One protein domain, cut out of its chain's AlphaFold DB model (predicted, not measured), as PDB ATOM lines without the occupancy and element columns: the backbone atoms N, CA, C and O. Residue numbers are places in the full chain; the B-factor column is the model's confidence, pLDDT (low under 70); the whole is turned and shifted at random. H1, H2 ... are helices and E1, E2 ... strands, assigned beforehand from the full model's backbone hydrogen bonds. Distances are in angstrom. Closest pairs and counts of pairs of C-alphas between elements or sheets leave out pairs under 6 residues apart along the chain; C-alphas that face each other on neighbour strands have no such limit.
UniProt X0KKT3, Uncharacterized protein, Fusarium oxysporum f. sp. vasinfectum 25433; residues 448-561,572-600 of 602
ATOM      1  N   SER A 448      54.410 -25.012 -33.327       82.50
ATOM      2  CA  SER A 448      54.118 -23.830 -32.499       82.50
ATOM      3  C   SER A 448      52.649 -23.377 -32.578       82.50
ATOM      4  O   SER A 448      51.924 -23.701 -33.522       82.50
ATOM      5  N   HIS A 449      52.214 -22.608 -31.580       87.19
ATOM      6  CA  HIS A 449      50.875 -22.019 -31.486       87.19
ATOM      7  C   HIS A 449      50.978 -20.506 -31.256       87.19
ATOM      8  O   HIS A 449      51.849 -20.041 -30.512       87.19
ATOM      9  N   LEU A 450      50.056 -19.732 -31.834       89.69
ATOM     10  CA  LEU A 450      49.921 -18.311 -31.520       89.69
ATOM     11  C   LEU A 450      49.005 -18.138 -30.308       89.69
ATOM     12  O   LEU A 450      47.804 -18.378 -30.390       89.69
ATOM     13  N   ARG A 451      49.555 -17.640 -29.196       88.62
ATOM     14  CA  ARG A 451      48.772 -17.206 -28.035       88.62
ATOM     15  C   ARG A 451      48.250 -15.788 -28.284       88.62
ATOM     16  O   ARG A 451      48.852 -14.801 -27.834       88.62
ATOM     17  N   LEU A 452      47.151 -15.694 -29.039       87.50
ATOM     18  CA  LEU A 452      46.411 -14.450 -29.282       87.50
ATOM     19  C   LEU A 452      46.098 -13.805 -27.926       87.50
ATOM     20  O   LEU A 452      45.695 -14.500 -26.999       87.50
ATOM     21  N   SER A 453      46.359 -12.509 -27.767       83.19
ATOM     22  CA  SER A 453      46.264 -11.789 -26.493       83.19
ATOM     23  C   SER A 453      45.336 -10.591 -26.620       83.19
ATOM     24  O   SER A 453      45.691  -9.589 -27.238       83.19
ATOM     25  N   PHE A 454      44.187 -10.663 -25.960       75.56
ATOM     26  CA  PHE A 454      43.283  -9.530 -25.829       75.56
ATOM     27  C   PHE A 454      43.791  -8.597 -24.719       75.56
ATOM     28  O   PHE A 454      44.324  -9.056 -23.708       75.56
ATOM     29  N   PHE A 455      43.645  -7.284 -24.921       69.00
ATOM     30  CA  PHE A 455      44.201  -6.234 -24.049       69.00
ATOM     31  C   PHE A 455      45.715  -6.403 -23.782       69.00
ATOM     32  O   PHE A 455      46.124  -6.670 -22.647       69.00
ATOM     33  N   PRO A 456      46.576  -6.237 -24.810       59.25
ATOM     34  CA  PRO A 456      48.024  -6.194 -24.608       59.25
ATOM     35  C   PRO A 456      48.395  -5.116 -23.580       59.25
ATOM     36  O   PRO A 456      47.783  -4.047 -23.516       59.25
ATOM     37  N   ALA A 457      49.426  -5.382 -22.777       57.59
ATOM     38  CA  ALA A 457      49.911  -4.402 -21.816       57.59
ATOM     39  C   ALA A 457      50.406  -3.148 -22.552       57.59
ATOM     40  O   ALA A 457      51.243  -3.244 -23.441       57.59
ATOM     41  N   TYR A 458      49.988  -1.962 -22.106       52.09
ATOM     42  CA  TYR A 458      50.426  -0.648 -22.617       52.09
ATOM     43  C   TYR A 458      51.957  -0.424 -22.586       52.09
ATOM     44  O   TYR A 458      52.453   0.560 -23.129       52.09
ATOM     45  N   LYS A 459      52.705  -1.330 -21.941       51.88
ATOM     46  CA  LYS A 459      54.171  -1.406 -21.934       51.88
ATOM     47  C   LYS A 459      54.765  -2.047 -23.206       51.88
ATOM     48  O   LYS A 459      55.971  -1.969 -23.381       51.88
ATOM     49  N   SER A 460      53.967  -2.674 -24.079       60.28
ATOM     50  CA  SER A 460      54.439  -3.366 -25.295       60.28
ATOM     51  C   SER A 460      54.459  -2.492 -26.558       60.28
ATOM     52  O   SER A 460      54.431  -3.031 -27.665       60.28
ATOM     53  N   ASN A 461      54.437  -1.164 -26.419       64.81
ATOM     54  CA  ASN A 461      54.493  -0.244 -27.557       64.81
ATOM     55  C   ASN A 461      55.953   0.130 -27.860       64.81
ATOM     56  O   ASN A 461      56.715   0.478 -26.957       64.81
ATOM     57  N   ILE A 462      56.327   0.104 -29.138       70.31
ATOM     58  CA  ILE A 462      57.676   0.410 -29.626       70.31
ATOM     59  C   ILE A 462      57.934   1.915 -29.467       70.31
ATOM     60  O   ILE A 462      57.148   2.733 -29.945       70.31
ATOM     61  N   SER A 463      59.027   2.284 -28.785       56.97
ATOM     62  CA  SER A 463      59.339   3.684 -28.431       56.97
ATOM     63  C   SER A 463      60.718   4.180 -28.869       56.97
ATOM     64  O   SER A 463      61.054   5.334 -28.596       56.97
ATOM     65  N   THR A 464      61.537   3.325 -29.475       57.50
ATOM     66  CA  THR A 464      62.960   3.575 -29.722       57.50
ATOM     67  C   THR A 464      63.224   3.913 -31.186       57.50
ATOM     68  O   THR A 464      62.750   3.238 -32.093       57.50
ATOM     69  N   ALA A 465      64.024   4.955 -31.428       52.62
ATOM     70  CA  ALA A 465      64.435   5.369 -32.775       52.62
ATOM     71  C   ALA A 465      65.596   4.524 -33.351       52.62
ATOM     72  O   ALA A 465      66.022   4.743 -34.480       52.62
ATOM     73  N   GLN A 466      66.115   3.558 -32.586       50.84
ATOM     74  CA  GLN A 466      67.254   2.695 -32.935       50.84
ATOM     75  C   GLN A 466      66.812   1.424 -33.689       50.84
ATOM     76  O   GLN A 466      67.320   0.334 -33.448       50.84
ATOM     77  N   VAL A 467      65.824   1.548 -34.577       56.03
ATOM     78  CA  VAL A 467      65.191   0.409 -35.257       56.03
ATOM     79  C   VAL A 467      65.616   0.353 -36.722       56.03
ATOM     80  O   VAL A 467      65.363   1.284 -37.487       56.03
ATOM     81  N   ILE A 468      66.192  -0.780 -37.136       54.47
ATOM     82  CA  ILE A 468      66.313  -1.142 -38.555       54.47
ATOM     83  C   ILE A 468      64.890  -1.307 -39.096       54.47
ATOM     84  O   ILE A 468      64.189  -2.227 -38.688       54.47
ATOM     85  N   GLN A 469      64.452  -0.409 -39.979       64.00
ATOM     86  CA  GLN A 469      63.071  -0.345 -40.471       64.00
ATOM     87  C   GLN A 469      62.752  -1.517 -41.423       64.00
ATOM     88  O   GLN A 469      63.168  -1.473 -42.588       64.00
ATOM     89  N   PRO A 470      61.998  -2.558 -41.009       62.81
ATOM     90  CA  PRO A 470      61.639  -3.637 -41.919       62.81
ATOM     91  C   PRO A 470      60.674  -3.089 -42.978       62.81
ATOM     92  O   PRO A 470      59.695  -2.416 -42.655       62.81
ATOM     93  N   HIS A 471      60.960  -3.356 -44.255       65.62
ATOM     94  CA  HIS A 471      60.190  -2.843 -45.404       65.62
ATOM     95  C   HIS A 471      60.047  -1.308 -45.455       65.62
ATOM     96  O   HIS A 471      59.105  -0.803 -46.062       65.62
ATOM     97  N   GLY A 472      60.953  -0.557 -44.814       68.94
ATOM     98  CA  GLY A 472      60.867   0.907 -44.728       68.94
ATOM     99  C   GLY A 472      59.767   1.425 -43.791       68.94
ATOM    100  O   GLY A 472      59.406   2.600 -43.859       68.94
ATOM    101  N   LEU A 473      59.213   0.571 -42.922       72.19
ATOM    102  CA  LEU A 473      58.276   0.993 -41.884       72.19
ATOM    103  C   LEU A 473      59.027   1.563 -40.676       72.19
ATOM    104  O   LEU A 473      59.772   0.866 -39.986       72.19
ATOM    105  N   ASP A 474      58.764   2.832 -40.378       76.06
ATOM    106  CA  ASP A 474      59.169   3.481 -39.133       76.06
ATOM    107  C   ASP A 474      58.347   2.909 -37.968       76.06
ATOM    108  O   ASP A 474      57.228   3.357 -37.706       76.06
ATOM    109  N   LEU A 475      58.870   1.884 -37.287       76.31
ATOM    110  CA  LEU A 475      58.134   1.181 -36.227       76.31
ATOM    111  C   LEU A 475      57.870   2.054 -34.987       76.31
ATOM    112  O   LEU A 475      56.966   1.740 -34.214       76.31
ATOM    113  N   ALA A 476      58.631   3.139 -34.801       72.25
ATOM    114  CA  ALA A 476      58.461   4.055 -33.679       72.25
ATOM    115  C   ALA A 476      57.273   5.003 -33.905       72.25
ATOM    116  O   ALA A 476      56.450   5.176 -33.006       72.25
ATOM    117  N   HIS A 477      57.147   5.588 -35.103       74.19
ATOM    118  CA  HIS A 477      56.102   6.578 -35.414       74.19
ATOM    119  C   HIS A 477      54.850   5.986 -36.092       74.19
ATOM    120  O   HIS A 477      53.795   6.636 -36.115       74.19
ATOM    121  N   THR A 478      54.932   4.761 -36.627       78.44
ATOM    122  CA  THR A 478      53.783   4.018 -37.174       78.44
ATOM    123  C   THR A 478      52.914   3.469 -36.048       78.44
ATOM    124  O   THR A 478      53.404   2.801 -35.133       78.44
ATOM    125  N   ARG A 479      51.598   3.709 -36.125       79.94
ATOM    126  CA  ARG A 479      50.639   3.174 -35.151       79.94
ATOM    127  C   ARG A 479      50.615   1.654 -35.185       79.94
ATOM    128  O   ARG A 479      50.629   1.061 -36.261       79.94
ATOM    129  N   HIS A 480      50.535   1.027 -34.018       81.38
ATOM    130  CA  HIS A 480      50.582  -0.426 -33.904       81.38
ATOM    131  C   HIS A 480      49.826  -0.946 -32.682       81.38
ATOM    132  O   HIS A 480      49.524  -0.208 -31.745       81.38
ATOM    133  N   THR A 481      49.526  -2.240 -32.676       82.00
ATOM    134  CA  THR A 481      49.042  -2.948 -31.489       82.00
ATOM    135  C   THR A 481      49.621  -4.354 -31.428       82.00
ATOM    136  O   THR A 481      49.765  -5.001 -32.463       82.00
ATOM    137  N   SER A 482      49.961  -4.844 -30.232       83.25
ATOM    138  CA  SER A 482      50.312  -6.254 -30.066       83.25
ATOM    139  C   SER A 482      49.046  -7.108 -30.049       83.25
ATOM    140  O   SER A 482      48.122  -6.825 -29.291       83.25
ATOM    141  N   ILE A 483      49.011  -8.151 -30.877       86.12
ATOM    142  CA  ILE A 483      47.859  -9.062 -30.997       86.12
ATOM    143  C   ILE A 483      48.098 -10.417 -30.321       86.12
ATOM    144  O   ILE A 483      47.158 -11.176 -30.116       86.12
ATOM    145  N   GLY A 484      49.334 -10.750 -29.944       86.69
ATOM    146  CA  GLY A 484      49.652 -12.039 -29.332       86.69
ATOM    147  C   GLY A 484      51.140 -12.273 -29.111       86.69
ATOM    148  O   GLY A 484      51.977 -11.427 -29.422       86.69
ATOM    149  N   THR A 485      51.471 -13.448 -28.579       87.81
ATOM    150  CA  THR A 485      52.851 -13.957 -28.505       87.81
ATOM    151  C   THR A 485      52.887 -15.416 -28.941       87.81
ATOM    152  O   THR A 485      51.965 -16.153 -28.606       87.81
ATOM    153  N   PHE A 486      53.945 -15.858 -29.611       87.12
ATOM    154  CA  PHE A 486      54.202 -17.281 -29.869       87.12
ATOM    155  C   PHE A 486      55.591 -17.656 -29.350       87.12
ATOM    156  O   PHE A 486      56.438 -16.783 -29.163       87.12
ATOM    157  N   THR A 487      55.823 -18.943 -29.119       83.38
ATOM    158  CA  THR A 487      57.144 -19.470 -28.761       83.38
ATOM    159  C   THR A 487      57.537 -20.513 -29.796       83.38
ATOM    160  O   THR A 487      56.743 -21.400 -30.104       83.38
ATOM    161  N   THR A 488      58.751 -20.417 -30.331       79.75
ATOM    162  CA  THR A 488      59.355 -21.453 -31.184       79.75
ATOM    163  C   THR A 488      60.783 -21.699 -30.710       79.75
ATOM    164  O   THR A 488      61.456 -20.747 -30.325       79.75
ATOM    165  N   ALA A 489      61.188 -22.972 -30.634       73.19
ATOM    166  CA  ALA A 489      62.484 -23.477 -30.142       73.19
ATOM    167  C   ALA A 489      63.013 -22.929 -28.782       73.19
ATOM    168  O   ALA A 489      64.116 -23.268 -28.375       73.19
ATOM    169  N   GLY A 490      62.211 -22.150 -28.043       71.62
ATOM    170  CA  GLY A 490      62.514 -21.618 -26.705       71.62
ATOM    171  C   GLY A 490      62.315 -20.100 -26.569       71.62
ATOM    172  O   GLY A 490      62.006 -19.622 -25.481       71.62
ATOM    173  N   VAL A 491      62.409 -19.335 -27.664       76.38
ATOM    174  CA  VAL A 491      62.300 -17.868 -27.651       76.38
ATOM    175  C   VAL A 491      60.857 -17.446 -27.880       76.38
ATOM    176  O   VAL A 491      60.154 -17.941 -28.766       76.38
ATOM    177  N   ARG A 492      60.424 -16.492 -27.053       82.19
ATOM    178  CA  ARG A 492      59.089 -15.906 -27.082       82.19
ATOM    179  C   ARG A 492      59.064 -14.663 -27.969       82.19
ATOM    180  O   ARG A 492      59.552 -13.603 -27.590       82.19
ATOM    181  N   PHE A 493      58.397 -14.773 -29.106       84.69
ATOM    182  CA  PHE A 493      58.153 -13.669 -30.026       84.69
ATOM    183  C   PHE A 493      56.856 -12.934 -29.677       84.69
ATOM    184  O   PHE A 493      55.860 -13.544 -29.275       84.69
ATOM    185  N   SER A 494      56.846 -11.613 -29.868       85.88
ATOM    186  CA  SER A 494      55.635 -10.786 -29.786       85.88
ATOM    187  C   SER A 494      55.154 -10.422 -31.184       85.88
ATOM    188  O   SER A 494      55.938  -9.974 -32.014       85.88
ATOM    189  N   VAL A 495      53.857 -10.597 -31.440       87.50
ATOM    190  CA  VAL A 495      53.228 -10.277 -32.726       87.50
ATOM    191  C   VAL A 495      52.557  -8.914 -32.619       87.50
ATOM    192  O   VAL A 495      51.796  -8.673 -31.673       87.50
ATOM    193  N   LEU A 496      52.827  -8.030 -33.583       85.94
ATOM    194  CA  LEU A 496      52.217  -6.707 -33.680       85.94
ATOM    195  C   LEU A 496      51.613  -6.475 -35.067       85.94
ATOM    196  O   LEU A 496      52.227  -6.786 -36.085       85.94
ATOM    197  N   LEU A 497      50.421  -5.885 -35.080       86.81
ATOM    198  CA  LEU A 497      49.731  -5.383 -36.263       86.81
ATOM    199  C   LEU A 497      50.012  -3.878 -36.391       86.81
ATOM    200  O   LEU A 497      49.828  -3.132 -35.427       86.81
ATOM    201  N   PHE A 498      50.461  -3.442 -37.571       83.38
ATOM    202  CA  PHE A 498      50.816  -2.052 -37.878       83.38
ATOM    203  C   PHE A 498      49.776  -1.396 -38.793       83.38
ATOM    204  O   PHE A 498      49.247  -2.027 -39.704       83.38
ATOM    205  N   PHE A 499      49.532  -0.103 -38.582       81.88
ATOM    206  CA  PHE A 499      48.536   0.695 -39.297       81.88
ATOM    207  C   PHE A 499      49.227   1.877 -40.006       81.88
ATOM    208  O   PHE A 499      49.209   2.992 -39.479       81.88
ATOM    209  N   PRO A 500      49.853   1.676 -41.185       74.50
ATOM    210  CA  PRO A 500      50.667   2.704 -41.853       74.50
ATOM    211  C   PRO A 500      49.870   3.950 -42.267       74.50
ATOM    212  O   PRO A 500      50.395   5.060 -42.220       74.50
ATOM    213  N   ASN A 501      48.586   3.779 -42.599       72.94
ATOM    214  CA  ASN A 501      47.669   4.878 -42.926       72.94
ATOM    215  C   ASN A 501      47.065   5.542 -41.669       72.94
ATOM    216  O   ASN A 501      46.418   6.584 -41.763       72.94
ATOM    217  N   GLY A 502      47.268   4.961 -40.482       65.25
ATOM    218  CA  GLY A 502      46.851   5.549 -39.215       65.25
ATOM    219  C   GLY A 502      47.777   6.704 -38.843       65.25
ATOM    220  O   GLY A 502      48.920   6.464 -38.463       65.25
ATOM    221  N   GLY A 503      47.271   7.940 -38.934       61.25
ATOM    222  CA  GLY A 503      48.047   9.185 -38.848       61.25
ATOM    223  C   GLY A 503      49.208   9.154 -37.844       61.25
ATOM    224  O   GLY A 503      48.987   8.926 -36.645       61.25
ATOM    225  N   ARG A 504      50.425   9.377 -38.372       63.94
ATOM    226  CA  ARG A 504      51.717   9.255 -37.671       63.94
ATOM    227  C   ARG A 504      51.694   9.972 -36.325       63.94
ATOM    228  O   ARG A 504      51.247  11.114 -36.226       63.94
ATOM    229  N   SER A 505      52.200   9.306 -35.293       58.56
ATOM    230  CA  SER A 505      52.303   9.894 -33.959       58.56
ATOM    231  C   SER A 505      53.669  10.540 -33.762       58.56
ATOM    232  O   SER A 505      54.681   9.852 -33.788       58.56
ATOM    233  N   TYR A 506      53.691  11.843 -33.483       59.91
ATOM    234  CA  TYR A 506      54.885  12.577 -33.040       59.91
ATOM    235  C   TYR A 506      55.071  12.522 -31.510       59.91
ATOM    236  O   TYR A 506      55.699  13.397 -30.917       59.91
ATOM    237  N   THR A 507      54.454  11.544 -30.837       52.50
ATOM    238  CA  THR A 507      54.388  11.465 -29.369       52.50
ATOM    239  C   THR A 507      54.887  10.118 -28.841       52.50
ATOM    240  O   THR A 507      54.957   9.135 -29.575       52.50
ATOM    241  N   LYS A 508      55.295  10.090 -27.562       52.31
ATOM    242  CA  LYS A 508      55.907   8.916 -26.913       52.31
ATOM    243  C   LYS A 508      54.970   7.697 -26.954       52.31
ATOM    244  O   LYS A 508      53.751   7.851 -26.892       52.31
ATOM    245  N   ALA A 509      55.545   6.493 -27.002       52.16
ATOM    246  CA  ALA A 509      54.881   5.270 -27.469       52.16
ATOM    247  C   ALA A 509      53.524   4.903 -26.845       52.16
ATOM    248  O   ALA A 509      52.716   4.253 -27.508       52.16
ATOM    249  N   SER A 510      53.214   5.327 -25.618       52.16
ATOM    250  CA  SER A 510      51.890   5.118 -25.011       52.16
ATOM    251  C   SER A 510      50.733   5.773 -25.789       52.16
ATOM    252  O   SER A 510      49.584   5.398 -25.579       52.16
ATOM    253  N   ALA A 511      51.014   6.702 -26.711       56.47
ATOM    254  CA  ALA A 511      50.039   7.325 -27.614       56.47
ATOM    255  C   ALA A 511      49.929   6.657 -29.007       56.47
ATOM    256  O   ALA A 511      49.100   7.065 -29.834       56.47
ATOM    257  N   ASN A 512      50.756   5.640 -29.288       66.50
ATOM    258  CA  ASN A 512      50.914   5.056 -30.630       66.50
ATOM    259  C   ASN A 512      50.005   3.833 -30.853       66.50
ATOM    260  O   ASN A 512      49.858   3.369 -31.984       66.50
ATOM    261  N   SER A 513      49.332   3.366 -29.797       71.31
ATOM    262  CA  SER A 513      48.255   2.380 -29.876       71.31
ATOM    263  C   SER A 513      46.974   2.948 -30.505       71.31
ATOM    264  O   SER A 513      46.828   4.155 -30.725       71.31
ATOM    265  N   LEU A 514      46.012   2.062 -30.775       76.75
ATOM    266  CA  LEU A 514      44.642   2.440 -31.123       76.75
ATOM    267  C   LEU A 514      43.909   3.076 -29.926       76.75
ATOM    268  O   LEU A 514      44.282   2.884 -28.765       76.75
ATOM    269  N   SER A 515      42.840   3.824 -30.213       79.38
ATOM    270  CA  SER A 515      41.872   4.274 -29.204       79.38
ATOM    271  C   SER A 515      40.922   3.135 -28.816       79.38
ATOM    272  O   SER A 515      40.766   2.180 -29.572       79.38
ATOM    273  N   LEU A 516      40.243   3.238 -27.665       80.50
ATOM    274  CA  LEU A 516      39.311   2.199 -27.195       80.50
ATOM    275  C   LEU A 516      38.208   1.878 -28.226       80.50
ATOM    276  O   LEU A 516      37.879   0.714 -28.417       80.50
ATOM    277  N   ALA A 517      37.696   2.896 -28.928       83.69
ATOM    278  CA  ALA A 517      36.723   2.715 -30.007       83.69
ATOM    279  C   ALA A 517      37.319   1.912 -31.174       83.69
ATOM    280  O   ALA A 517      36.829   0.833 -31.475       83.69
ATOM    281  N   ARG A 518      38.452   2.355 -31.742       84.88
ATOM    282  CA  ARG A 518      39.121   1.641 -32.849       84.88
ATOM    283  C   ARG A 518      39.624   0.245 -32.446       84.88
ATOM    284  O   ARG A 518      39.767  -0.612 -33.308       84.88
ATOM    285  N   PHE A 519      39.862  -0.005 -31.155       84.19
ATOM    286  CA  PHE A 519      40.076  -1.352 -30.620       84.19
ATOM    287  C   PHE A 519      38.808  -2.206 -30.665       84.19
ATOM    288  O   PHE A 519      38.896  -3.347 -31.107       84.19
ATOM    289  N   LYS A 520      37.655  -1.678 -30.232       87.81
ATOM    290  CA  LYS A 520      36.370  -2.375 -30.360       87.81
ATOM    291  C   LYS A 520      36.102  -2.751 -31.814       87.81
ATOM    292  O   LYS A 520      35.896  -3.924 -32.101       87.81
ATOM    293  N   ASP A 521      36.232  -1.784 -32.717       89.25
ATOM    294  CA  ASP A 521      36.005  -1.971 -34.152       89.25
ATOM    295  C   ASP A 521      36.909  -3.072 -34.747       89.25
ATOM    296  O   ASP A 521      36.436  -3.956 -35.459       89.25
ATOM    297  N   LEU A 522      38.205  -3.067 -34.397       88.69
ATOM    298  CA  LEU A 522      39.171  -4.096 -34.805       88.69
ATOM    299  C   LEU A 522      38.775  -5.502 -34.325       88.69
ATOM    300  O   LEU A 522      38.997  -6.478 -35.041       88.69
ATOM    301  N   TYR A 523      38.217  -5.630 -33.121       89.94
ATOM    302  CA  TYR A 523      37.807  -6.929 -32.594       89.94
ATOM    303  C   TYR A 523      36.450  -7.382 -33.142       89.94
ATOM    304  O   TYR A 523      36.382  -8.487 -33.672       89.94
ATOM    305  N   ASP A 524      35.413  -6.545 -33.083       91.69
ATOM    306  CA  ASP A 524      34.045  -6.914 -33.479       91.69
ATOM    307  C   ASP A 524      33.868  -7.099 -34.996       91.69
ATOM    308  O   ASP A 524      33.042  -7.910 -35.409       91.69
ATOM    309  N   HIS A 525      34.629  -6.386 -35.838       91.88
ATOM    310  CA  HIS A 525      34.443  -6.427 -37.298       91.88
ATOM    311  C   HIS A 525      35.542  -7.161 -38.076       91.88
ATOM    312  O   HIS A 525      35.310  -7.538 -39.224       91.88
ATOM    313  N   ILE A 526      36.723  -7.376 -37.484       92.25
ATOM    314  CA  ILE A 526      37.868  -7.983 -38.184       92.25
ATOM    315  C   ILE A 526      38.333  -9.256 -37.470       92.25
ATOM    316  O   ILE A 526      38.204 -10.344 -38.026       92.25
ATOM    317  N   LEU A 527      38.855  -9.151 -36.241       91.38
ATOM    318  CA  LEU A 527      39.530 -10.279 -35.587       91.38
ATOM    319  C   LEU A 527      38.568 -11.384 -35.125       91.38
ATOM    320  O   LEU A 527      38.856 -12.555 -35.364       91.38
ATOM    321  N   LEU A 528      37.437 -11.052 -34.490       92.50
ATOM    322  CA  LEU A 528      36.467 -12.063 -34.055       92.50
ATOM    323  C   LEU A 528      35.745 -12.725 -35.238       92.50
ATOM    324  O   LEU A 528      35.744 -13.953 -35.281       92.50
ATOM    325  N   PRO A 529      35.212 -11.997 -36.243       93.75
ATOM    326  CA  PRO A 529      34.604 -12.648 -37.402       93.75
ATOM    327  C   PRO A 529      35.575 -13.557 -38.168       93.75
ATOM    328  O   PRO A 529      35.151 -14.591 -38.666       93.75
ATOM    329  N   ALA A 530      36.871 -13.224 -38.227       92.88
ATOM    330  CA  ALA A 530      37.879 -14.113 -38.810       92.88
ATOM    331  C   ALA A 530      38.130 -15.377 -37.961       92.88
ATOM    332  O   ALA A 530      38.331 -16.456 -38.513       92.88
ATOM    333  N   ILE A 531      38.078 -15.277 -36.628       92.12
ATOM    334  CA  ILE A 531      38.182 -16.429 -35.713       92.12
ATOM    335  C   ILE A 531      37.034 -17.425 -35.932       92.12
ATOM    336  O   ILE A 531      37.297 -18.611 -36.122       92.12
ATOM    337  N   PHE A 532      35.784 -16.947 -35.950       91.25
ATOM    338  CA  PHE A 532      34.595 -17.801 -36.105       91.25
ATOM    339  C   PHE A 532      34.401 -18.353 -37.534       91.25
ATOM    340  O   PHE A 532      33.552 -19.210 -37.754       91.25
ATOM    341  N   GLU A 533      35.195 -17.887 -38.501       92.88
ATOM    342  CA  GLU A 533      35.185 -18.352 -39.894       92.88
ATOM    343  C   GLU A 533      36.300 -19.368 -40.206       92.88
ATOM    344  O   GLU A 533      36.132 -20.199 -41.093       92.88
ATOM    345  N   THR A 534      37.439 -19.315 -39.501       91.56
ATOM    346  CA  THR A 534      38.674 -20.027 -39.913       91.56
ATOM    347  C   THR A 534      39.256 -20.994 -38.878       91.56
ATOM    348  O   THR A 534      40.119 -21.810 -39.220       91.56
ATOM    349  N   LEU A 535      38.824 -20.921 -37.614       89.94
ATOM    350  CA  LEU A 535      39.296 -21.818 -36.553       89.94
ATOM    351  C   LEU A 535      38.293 -22.954 -36.295       89.94
ATOM    352  O   LEU A 535      37.096 -22.743 -36.474       89.94
ATOM    353  N   PRO A 536      38.732 -24.136 -35.821       88.06
ATOM    354  CA  PRO A 536      37.818 -25.217 -35.456       88.06
ATOM    355  C   PRO A 536      36.934 -24.854 -34.253       88.06
ATOM    356  O   PRO A 536      37.397 -24.193 -33.322       88.06
ATOM    357  N   ASP A 537      35.705 -25.374 -34.221       87.88
ATOM    358  CA  ASP A 537      34.674 -25.107 -33.204       87.88
ATOM    359  C   ASP A 537      35.185 -25.188 -31.755       87.88
ATOM    360  O   ASP A 537      34.838 -24.354 -30.923       87.88
ATOM    361  N   HIS A 538      36.052 -26.159 -31.445       85.81
ATOM    362  CA  HIS A 538      36.607 -26.330 -30.098       85.81
ATOM    363  C   HIS A 538      37.489 -25.150 -29.648       85.81
ATOM    364  O   HIS A 538      37.557 -24.866 -28.457       85.81
ATOM    365  N   VAL A 539      38.128 -24.434 -30.582       83.44
ATOM    366  CA  VAL A 539      38.857 -23.182 -30.302       83.44
ATOM    367  C   VAL A 539      37.883 -22.003 -30.243       83.44
ATOM    368  O   VAL A 539      38.021 -21.122 -29.394       83.44
ATOM    369  N   GLN A 540      36.867 -21.993 -31.116       86.12
ATOM    370  CA  GLN A 540      35.836 -20.951 -31.133       86.12
ATOM    371  C   GLN A 540      35.068 -20.874 -29.801       86.12
ATOM    372  O   GLN A 540      34.818 -19.780 -29.307       86.12
ATOM    373  N   GLN A 541      34.737 -22.019 -29.193       85.62
ATOM    374  CA  GLN A 541      33.960 -22.109 -27.947       85.62
ATOM    375  C   GLN A 541      34.630 -21.435 -26.733       85.62
ATOM    376  O   GLN A 541      33.934 -20.970 -25.826       85.62
ATOM    377  N   GLU A 542      35.963 -21.339 -26.695       84.88
ATOM    378  CA  GLU A 542      36.670 -20.625 -25.621       84.88
ATOM    379  C   GLU A 542      36.559 -19.091 -25.764       84.88
ATOM    380  O   GLU A 542      36.513 -18.343 -24.770       84.88
ATOM    381  N   ILE A 543      36.534 -18.618 -27.014       85.62
ATOM    382  CA  ILE A 543      36.680 -17.215 -27.400       85.62
ATOM    383  C   ILE A 543      35.309 -16.512 -27.337       85.62
ATOM    384  O   ILE A 543      34.330 -17.005 -27.892       85.62
ATOM    385  N   PRO A 544      35.171 -15.349 -26.669       87.31
ATOM    386  CA  PRO A 544      33.889 -14.651 -26.605       87.31
ATOM    387  C   PRO A 544      33.507 -14.037 -27.955       87.31
ATOM    388  O   PRO A 544      34.348 -13.455 -28.636       87.31
ATOM    389  N   SER A 545      32.218 -14.076 -28.284       87.44
ATOM    390  CA  SER A 545      31.668 -13.612 -29.563       87.44
ATOM    391  C   SER A 545      31.638 -12.091 -29.771       87.44
ATOM    392  O   SER A 545      31.251 -11.644 -30.847       87.44
ATOM    393  N   SER A 546      32.042 -11.282 -28.784       90.44
ATOM    394  CA  SER A 546      32.155  -9.823 -28.940       90.44
ATOM    395  C   SER A 546      33.218  -9.190 -28.042       90.44
ATOM    396  O   SER A 546      33.588  -9.714 -26.983       90.44
ATOM    397  N   TYR A 547      33.667  -8.002 -28.438       88.50
ATOM    398  CA  TYR A 547      34.553  -7.136 -27.674       88.50
ATOM    399  C   TYR A 547      33.966  -6.739 -26.320       88.50
ATOM    400  O   TYR A 547      34.706  -6.675 -25.343       88.50
ATOM    401  N   ASP A 548      32.654  -6.512 -26.217       87.75
ATOM    402  CA  ASP A 548      32.032  -6.170 -24.932       87.75
ATOM    403  C   ASP A 548      32.085  -7.356 -23.954       87.75
ATOM    404  O   ASP A 548      32.343  -7.161 -22.765       87.75
ATOM    405  N   LEU A 549      31.940  -8.595 -24.448       87.44
ATOM    406  CA  LEU A 549      32.116  -9.812 -23.646       87.44
ATOM    407  C   LEU A 549      33.585 -10.053 -23.270       87.44
ATOM    408  O   LEU A 549      33.864 -10.456 -22.142       87.44
ATOM    409  N   LEU A 550      34.533  -9.771 -24.167       83.88
ATOM    410  CA  LEU A 550      35.970  -9.777 -23.859       83.88
ATOM    411  C   LEU A 550      36.333  -8.726 -22.804       83.88
ATOM    412  O   LEU A 550      37.044  -9.025 -21.846       83.88
ATOM    413  N   TYR A 551      35.831  -7.500 -22.959       82.75
ATOM    414  CA  TYR A 551      36.043  -6.407 -22.018       82.75
ATOM    415  C   TYR A 551      35.468  -6.776 -20.647       82.75
ATOM    416  O   TYR A 551      36.179  -6.681 -19.647       82.75
ATOM    417  N   ALA A 552      34.241  -7.307 -20.598       82.25
ATOM    418  CA  ALA A 552      33.641  -7.837 -19.378       82.25
ATOM    419  C   ALA A 552      34.481  -8.968 -18.753       82.25
ATOM    420  O   ALA A 552      34.851  -8.851 -17.588       82.25
ATOM    421  N   LYS A 553      34.865 -10.012 -19.511       80.12
ATOM    422  CA  LYS A 553      35.710 -11.115 -19.004       80.12
ATOM    423  C   LYS A 553      37.073 -10.620 -18.489       80.12
ATOM    424  O   LYS A 553      37.521 -11.079 -17.447       80.12
ATOM    425  N   SER A 554      37.711  -9.644 -19.144       76.12
ATOM    426  CA  SER A 554      38.992  -9.062 -18.686       76.12
ATOM    427  C   SER A 554      38.876  -8.253 -17.386       76.12
ATOM    428  O   SER A 554      39.875  -7.995 -16.716       76.12
ATOM    429  N   ARG A 555      37.651  -7.852 -17.022       72.88
ATOM    430  CA  ARG A 555      37.303  -7.157 -15.775       72.88
ATOM    431  C   ARG A 555      36.547  -8.045 -14.781       72.88
ATOM    432  O   ARG A 555      36.174  -7.566 -13.714       72.88
ATOM    433  N   ALA A 556      36.340  -9.319 -15.109       67.44
ATOM    434  CA  ALA A 556      35.746 -10.308 -14.224       67.44
ATOM    435  C   ALA A 556      36.832 -10.878 -13.302       67.44
ATOM    436  O   ALA A 556      37.373 -11.958 -13.538       67.44
ATOM    437  N   TYR A 557      37.180 -10.115 -12.266       61.50
ATOM    438  CA  TYR A 557      38.091 -10.570 -11.219       61.50
ATOM    439  C   TYR A 557      37.534 -11.839 -10.555       61.50
ATOM    440  O   TYR A 557      36.352 -11.898 -10.212       61.50
ATOM    441  N   GLN A 558      38.390 -12.838 -10.351       55.19
ATOM    442  CA  GLN A 558      38.067 -14.038  -9.580       55.19
ATOM    443  C   GLN A 558      38.754 -13.962  -8.211       55.19
ATOM    444  O   GLN A 558      39.983 -13.834  -8.131       55.19
ATOM    445  N   GLU A 559      37.965 -14.072  -7.137       53.12
ATOM    446  CA  GLU A 559      38.486 -14.275  -5.780       53.12
ATOM    447  C   GLU A 559      39.405 -15.511  -5.751       53.12
ATOM    448  O   GLU A 559      39.231 -16.449  -6.535       53.12
ATOM    449  N   LYS A 560      40.412 -15.536  -4.866       53.81
ATOM    450  CA  LYS A 560      41.268 -16.726  -4.736       53.81
ATOM    451  C   LYS A 560      40.430 -17.911  -4.233       53.81
ATOM    452  O   LYS A 560      39.830 -17.790  -3.162       53.81
ATOM    453  N   PRO A 561      40.442 -19.076  -4.907       49.47
ATOM    454  CA  PRO A 561      39.911 -20.304  -4.325       49.47
ATOM    455  C   PRO A 561      40.541 -20.539  -2.944       49.47
ATOM    456  O   PRO A 561      41.763 -20.573  -2.816       49.47
ATOM    457  N   SER A 572      44.541  -6.373  -9.095       48.09
ATOM    458  CA  SER A 572      45.687  -6.448 -10.011       48.09
ATOM    459  C   SER A 572      45.540  -7.553 -11.064       48.09
ATOM    460  O   SER A 572      46.129  -7.462 -12.144       48.09
ATOM    461  N   ARG A 573      44.719  -8.578 -10.789       50.25
ATOM    462  CA  ARG A 573      44.584  -9.787 -11.615       50.25
ATOM    463  C   ARG A 573      43.560  -9.598 -12.737       50.25
ATOM    464  O   ARG A 573      42.627 -10.380 -12.903       50.25
ATOM    465  N   VAL A 574      43.795  -8.570 -13.557       49.34
ATOM    466  CA  VAL A 574      43.245  -8.477 -14.918       49.34
ATOM    467  C   VAL A 574      43.719  -9.711 -15.678       49.34
ATOM    468  O   VAL A 574      44.899  -9.828 -16.016       49.34
ATOM    469  N   PHE A 575      42.807 -10.650 -15.925       54.69
ATOM    470  CA  PHE A 575      43.127 -11.861 -16.670       54.69
ATOM    471  C   PHE A 575      43.592 -11.443 -18.071       54.69
ATOM    472  O   PHE A 575      42.818 -10.849 -18.828       54.69
ATOM    473  N   ARG A 576      44.854 -11.727 -18.429       61.50
ATOM    474  CA  ARG A 576      45.347 -11.541 -19.801       61.50
ATOM    475  C   ARG A 576      44.686 -12.606 -20.670       61.50
ATOM    476  O   ARG A 576      45.269 -13.662 -20.906       61.50
ATOM    477  N   LEU A 577      43.446 -12.331 -21.075       75.00
ATOM    478  CA  LEU A 577      42.620 -13.199 -21.901       75.00
ATOM    479  C   LEU A 577      43.415 -13.596 -23.138       75.00
ATOM    480  O   LEU A 577      43.838 -12.751 -23.932       75.00
ATOM    481  N   SER A 578      43.682 -14.890 -23.242       80.19
ATOM    482  CA  SER A 578      44.651 -15.398 -24.190       80.19
ATOM    483  C   SER A 578      44.286 -16.792 -24.645       80.19
ATOM    484  O   SER A 578      44.089 -17.659 -23.797       80.19
ATOM    485  N   TYR A 579      44.268 -16.993 -25.953       86.06
ATOM    486  CA  TYR A 579      43.706 -18.183 -26.576       86.06
ATOM    487  C   TYR A 579      44.707 -18.766 -27.567       86.06
ATOM    488  O   TYR A 579      45.489 -18.024 -28.169       86.06
ATOM    489  N   SER A 580      44.730 -20.092 -27.679       86.81
ATOM    490  CA  SER A 580      45.712 -20.811 -28.491       86.81
ATOM    491  C   SER A 580      45.177 -21.025 -29.900       86.81
ATOM    492  O   SER A 580      44.222 -21.771 -30.089       86.81
ATOM    493  N   ILE A 581      45.799 -20.393 -30.895       88.69
ATOM    494  CA  ILE A 581      45.496 -20.636 -32.306       88.69
ATOM    495  C   ILE A 581      46.546 -21.610 -32.872       88.69
ATOM    496  O   ILE A 581      47.740 -21.278 -32.851       88.69
ATOM    497  N   PRO A 582      46.148 -22.801 -33.368       87.81
ATOM    498  CA  PRO A 582      47.055 -23.739 -34.026       87.81
ATOM    499  C   PRO A 582      47.701 -23.133 -35.273       87.81
ATOM    500  O   PRO A 582      47.028 -22.495 -36.081       87.81
ATOM    501  N   SER A 583      48.996 -23.386 -35.473       85.12
ATOM    502  CA  SER A 583      49.748 -22.886 -36.636       85.12
ATOM    503  C   SER A 583      49.169 -23.315 -37.986       85.12
ATOM    504  O   SER A 583      49.246 -22.543 -38.939       85.12
ATOM    505  N   GLY A 584      48.525 -24.485 -38.060       85.00
ATOM    506  CA  GLY A 584      47.834 -24.951 -39.267       85.00
ATOM    507  C   GLY A 584      46.756 -23.985 -39.777       85.00
ATOM    508  O   GLY A 584      46.643 -23.802 -40.981       85.00
ATOM    509  N   ASN A 585      46.034 -23.304 -38.880       88.19
ATOM    510  CA  ASN A 585      44.964 -22.363 -39.233       88.19
ATOM    511  C   ASN A 585      45.455 -20.912 -39.405       88.19
ATOM    512  O   ASN A 585      44.683 -20.047 -39.815       88.19
ATOM    513  N   LEU A 586      46.721 -20.598 -39.086       89.56
ATOM    514  CA  LEU A 586      47.219 -19.211 -39.086       89.56
ATOM    515  C   LEU A 586      47.339 -18.585 -40.480       89.56
ATOM    516  O   LEU A 586      47.346 -17.358 -40.584       89.56
ATOM    517  N   ALA A 587      47.429 -19.396 -41.536       89.44
ATOM    518  CA  ALA A 587      47.393 -18.904 -42.909       89.44
ATOM    519  C   ALA A 587      45.999 -18.353 -43.257       89.44
ATOM    520  O   ALA A 587      45.877 -17.182 -43.620       89.44
ATOM    521  N   ASP A 588      44.965 -19.173 -43.069       91.00
ATOM    522  CA  ASP A 588      43.583 -18.858 -43.441       91.00
ATOM    523  C   ASP A 588      42.993 -17.776 -42.529       91.00
ATOM    524  O   ASP A 588      42.412 -16.803 -43.011       91.00
ATOM    525  N   PHE A 589      43.252 -17.867 -41.218       92.50
ATOM    526  CA  PHE A 589      42.906 -16.822 -40.253       92.50
ATOM    527  C   PHE A 589      43.472 -15.459 -40.664       92.50
ATOM    528  O   PHE A 589      42.754 -14.460 -40.652       92.50
ATOM    529  N   TRP A 590      44.744 -15.394 -41.070       93.38
ATOM    530  CA  TRP A 590      45.336 -14.122 -41.484       93.38
ATOM    531  C   TRP A 590      44.809 -13.627 -42.835       93.38
ATOM    532  O   TRP A 590      44.631 -12.422 -43.003       93.38
ATOM    533  N   ALA A 591      44.513 -14.529 -43.778       92.19
ATOM    534  CA  ALA A 591      43.867 -14.166 -45.039       92.19
ATOM    535  C   ALA A 591      42.491 -13.520 -44.790       92.19
ATOM    536  O   ALA A 591      42.241 -12.416 -45.276       92.19
ATOM    537  N   SER A 592      41.664 -14.139 -43.942       93.25
ATOM    538  CA  SER A 592      40.369 -13.601 -43.512       93.25
ATOM    539  C   SER A 592      40.503 -12.255 -42.783       93.25
ATOM    540  O   SER A 592      39.805 -11.296 -43.117       93.25
ATOM    541  N   VAL A 593      41.459 -12.115 -41.854       92.00
ATOM    542  CA  VAL A 593      41.754 -10.827 -41.190       92.00
ATOM    543  C   VAL A 593      42.092  -9.729 -42.204       92.00
ATOM    544  O   VAL A 593      41.603  -8.609 -42.069       92.00
ATOM    545  N   VAL A 594      42.888 -10.030 -43.235       90.38
ATOM    546  CA  VAL A 594      43.233  -9.067 -44.294       90.38
ATOM    547  C   VAL A 594      42.022  -8.738 -45.177       90.38
ATOM    548  O   VAL A 594      41.796  -7.568 -45.479       90.38
ATOM    549  N   GLU A 595      41.208  -9.723 -45.559       92.12
ATOM    550  CA  GLU A 595      39.992  -9.509 -46.356       92.12
ATOM    551  C   GLU A 595      38.972  -8.624 -45.625       92.12
ATOM    552  O   GLU A 595      38.486  -7.630 -46.179       92.12
ATOM    553  N   LYS A 596      38.699  -8.927 -44.349       91.50
ATOM    554  CA  LYS A 596      37.768  -8.147 -43.526       91.50
ATOM    555  C   LYS A 596      38.323  -6.754 -43.231       91.50
ATOM    556  O   LYS A 596      37.569  -5.791 -43.307       91.50
ATOM    557  N   ALA A 597      39.634  -6.602 -43.016       88.00
ATOM    558  CA  ALA A 597      40.271  -5.289 -42.875       88.00
ATOM    559  C   ALA A 597      40.219  -4.435 -44.158       88.00
ATOM    560  O   ALA A 597      40.053  -3.221 -44.066       88.00
ATOM    561  N   ASN A 598      40.322  -5.042 -45.345       86.88
ATOM    562  CA  ASN A 598      40.174  -4.337 -46.625       86.88
ATOM    563  C   ASN A 598      38.712  -3.948 -46.915       86.88
ATOM    564  O   ASN A 598      38.450  -2.920 -47.542       86.88
ATOM    565  N   THR A 599      37.765  -4.771 -46.461       86.81
ATOM    566  CA  THR A 599      36.319  -4.542 -46.616       86.81
ATOM    567  C   THR A 599      35.789  -3.503 -45.622       86.81
ATOM    568  O   THR A 599      34.905  -2.712 -45.959       86.81
ATOM    569  N   TYR A 600      36.339  -3.468 -44.404       82.81
ATOM    570  CA  TYR A 600      35.912  -2.578 -43.326       82.81
ATOM    571  C   TYR A 600      36.377  -1.128 -43.545       82.81
ATOM    572  O   TYR A 600      37.447  -0.705 -43.100       82.81
TER     573      TYR A 600
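What this domain is: This is residues 448 to 561 and 572 to 600 of the 602 residues of an uncharacterized protein of Fusarium oxysporum f. sp. vasinfectum 25433 (UniProt X0KKT3). A strongly twisted sheet of four strands, with E2 and E3 as its long hairpin, has a group of helices to one side: H1 and H4 pack together at a steep tilt, and H3 packs on H1, about perpendicular to it. H4 and the short H2 only graze the sheet, and two long unnamed stretches, residues 454 to 478 and 500 to 515, loop out near where E2 begins and E3 ends. The 143 printed residues hold four named helices and four named strands, in the order E1 E2 E3 H1 H2 H3 E4 H4. The sheet order is E3 E2 E1 E4, all antiparallel, and the class is mixed, helices and strands. The whole is compact, with a radius of gyration of the C-alphas of 15.8 A and spans of 43 by 36 by 36 A.

How they stand to each other: E1, residues 449 to 453, E2, residues 479 to 488, and E3, residues 491 to 499, form a meander, each strand the antiparallel neighbour of the one before. E1 and E2, a hairpin, run at 145 degrees, with N 453 and O 483 2.8 A apart. E2 bends by 57 degrees at residue 484. E2 and E3, also a hairpin, run at 155 degrees, with N 493 and O 486 2.8 A apart. E4, residues 578 to 582, is antiparallel to E1 at 152 degrees, with N 581 and O 450 2.9 A apart. H4, residues 583 to 599, grazes the sheet with residues 583 to 589. H1, residues 516 to 534, is not on the sheet and has a kink of 26 degrees near residue 523. H1 touches H4, opposite ways at a steep tilt of 52 degrees; their closest C-alphas, of Thr 534 and Phe 589, are 5.3 A apart. H3, residues 547 to 554, touches H1 at residues 520 to 524 alone, about perpendicular at 83 degrees; the closest C-alphas, of Lys 520 and Tyr 547, are 5.8 A apart. H2, residues 537 to 540, grazes the sheet with residues 539 to 540. Every O i to N i+4 pair is within hydrogen-bond range in H3, 12 of 15 in H1 and 11 of 13 in H4; H2 is too short for such a pair.

Where its parts are: E1 begins at C-alpha 449, (50.875, -22.019, -31.486), and is 12.3 A long. E2 measures 26.4 A, E3 25.9 A and H1 25.6 A. H2 is 4.8 A long, H3 10.2 A and E4 13.1 A. H4, 24.8 A long, ends at C-alpha 599, (36.319, -4.542, -46.616).

The domain as a whole: The two C-alphas farthest apart, of Gly 472 and Pro 561, are 50.2 A apart. Residues 562 to 571 are not printed, and C-alphas 561 and 572 are 16.1 A apart across the cut. The links E1 to E2 and E3 to H1 are long. The mean pLDDT of the printed part is 77.5; residues 455 to 461, 463 to 472, 502 to 512, 556 to 561 and 572 to 576 are under 70.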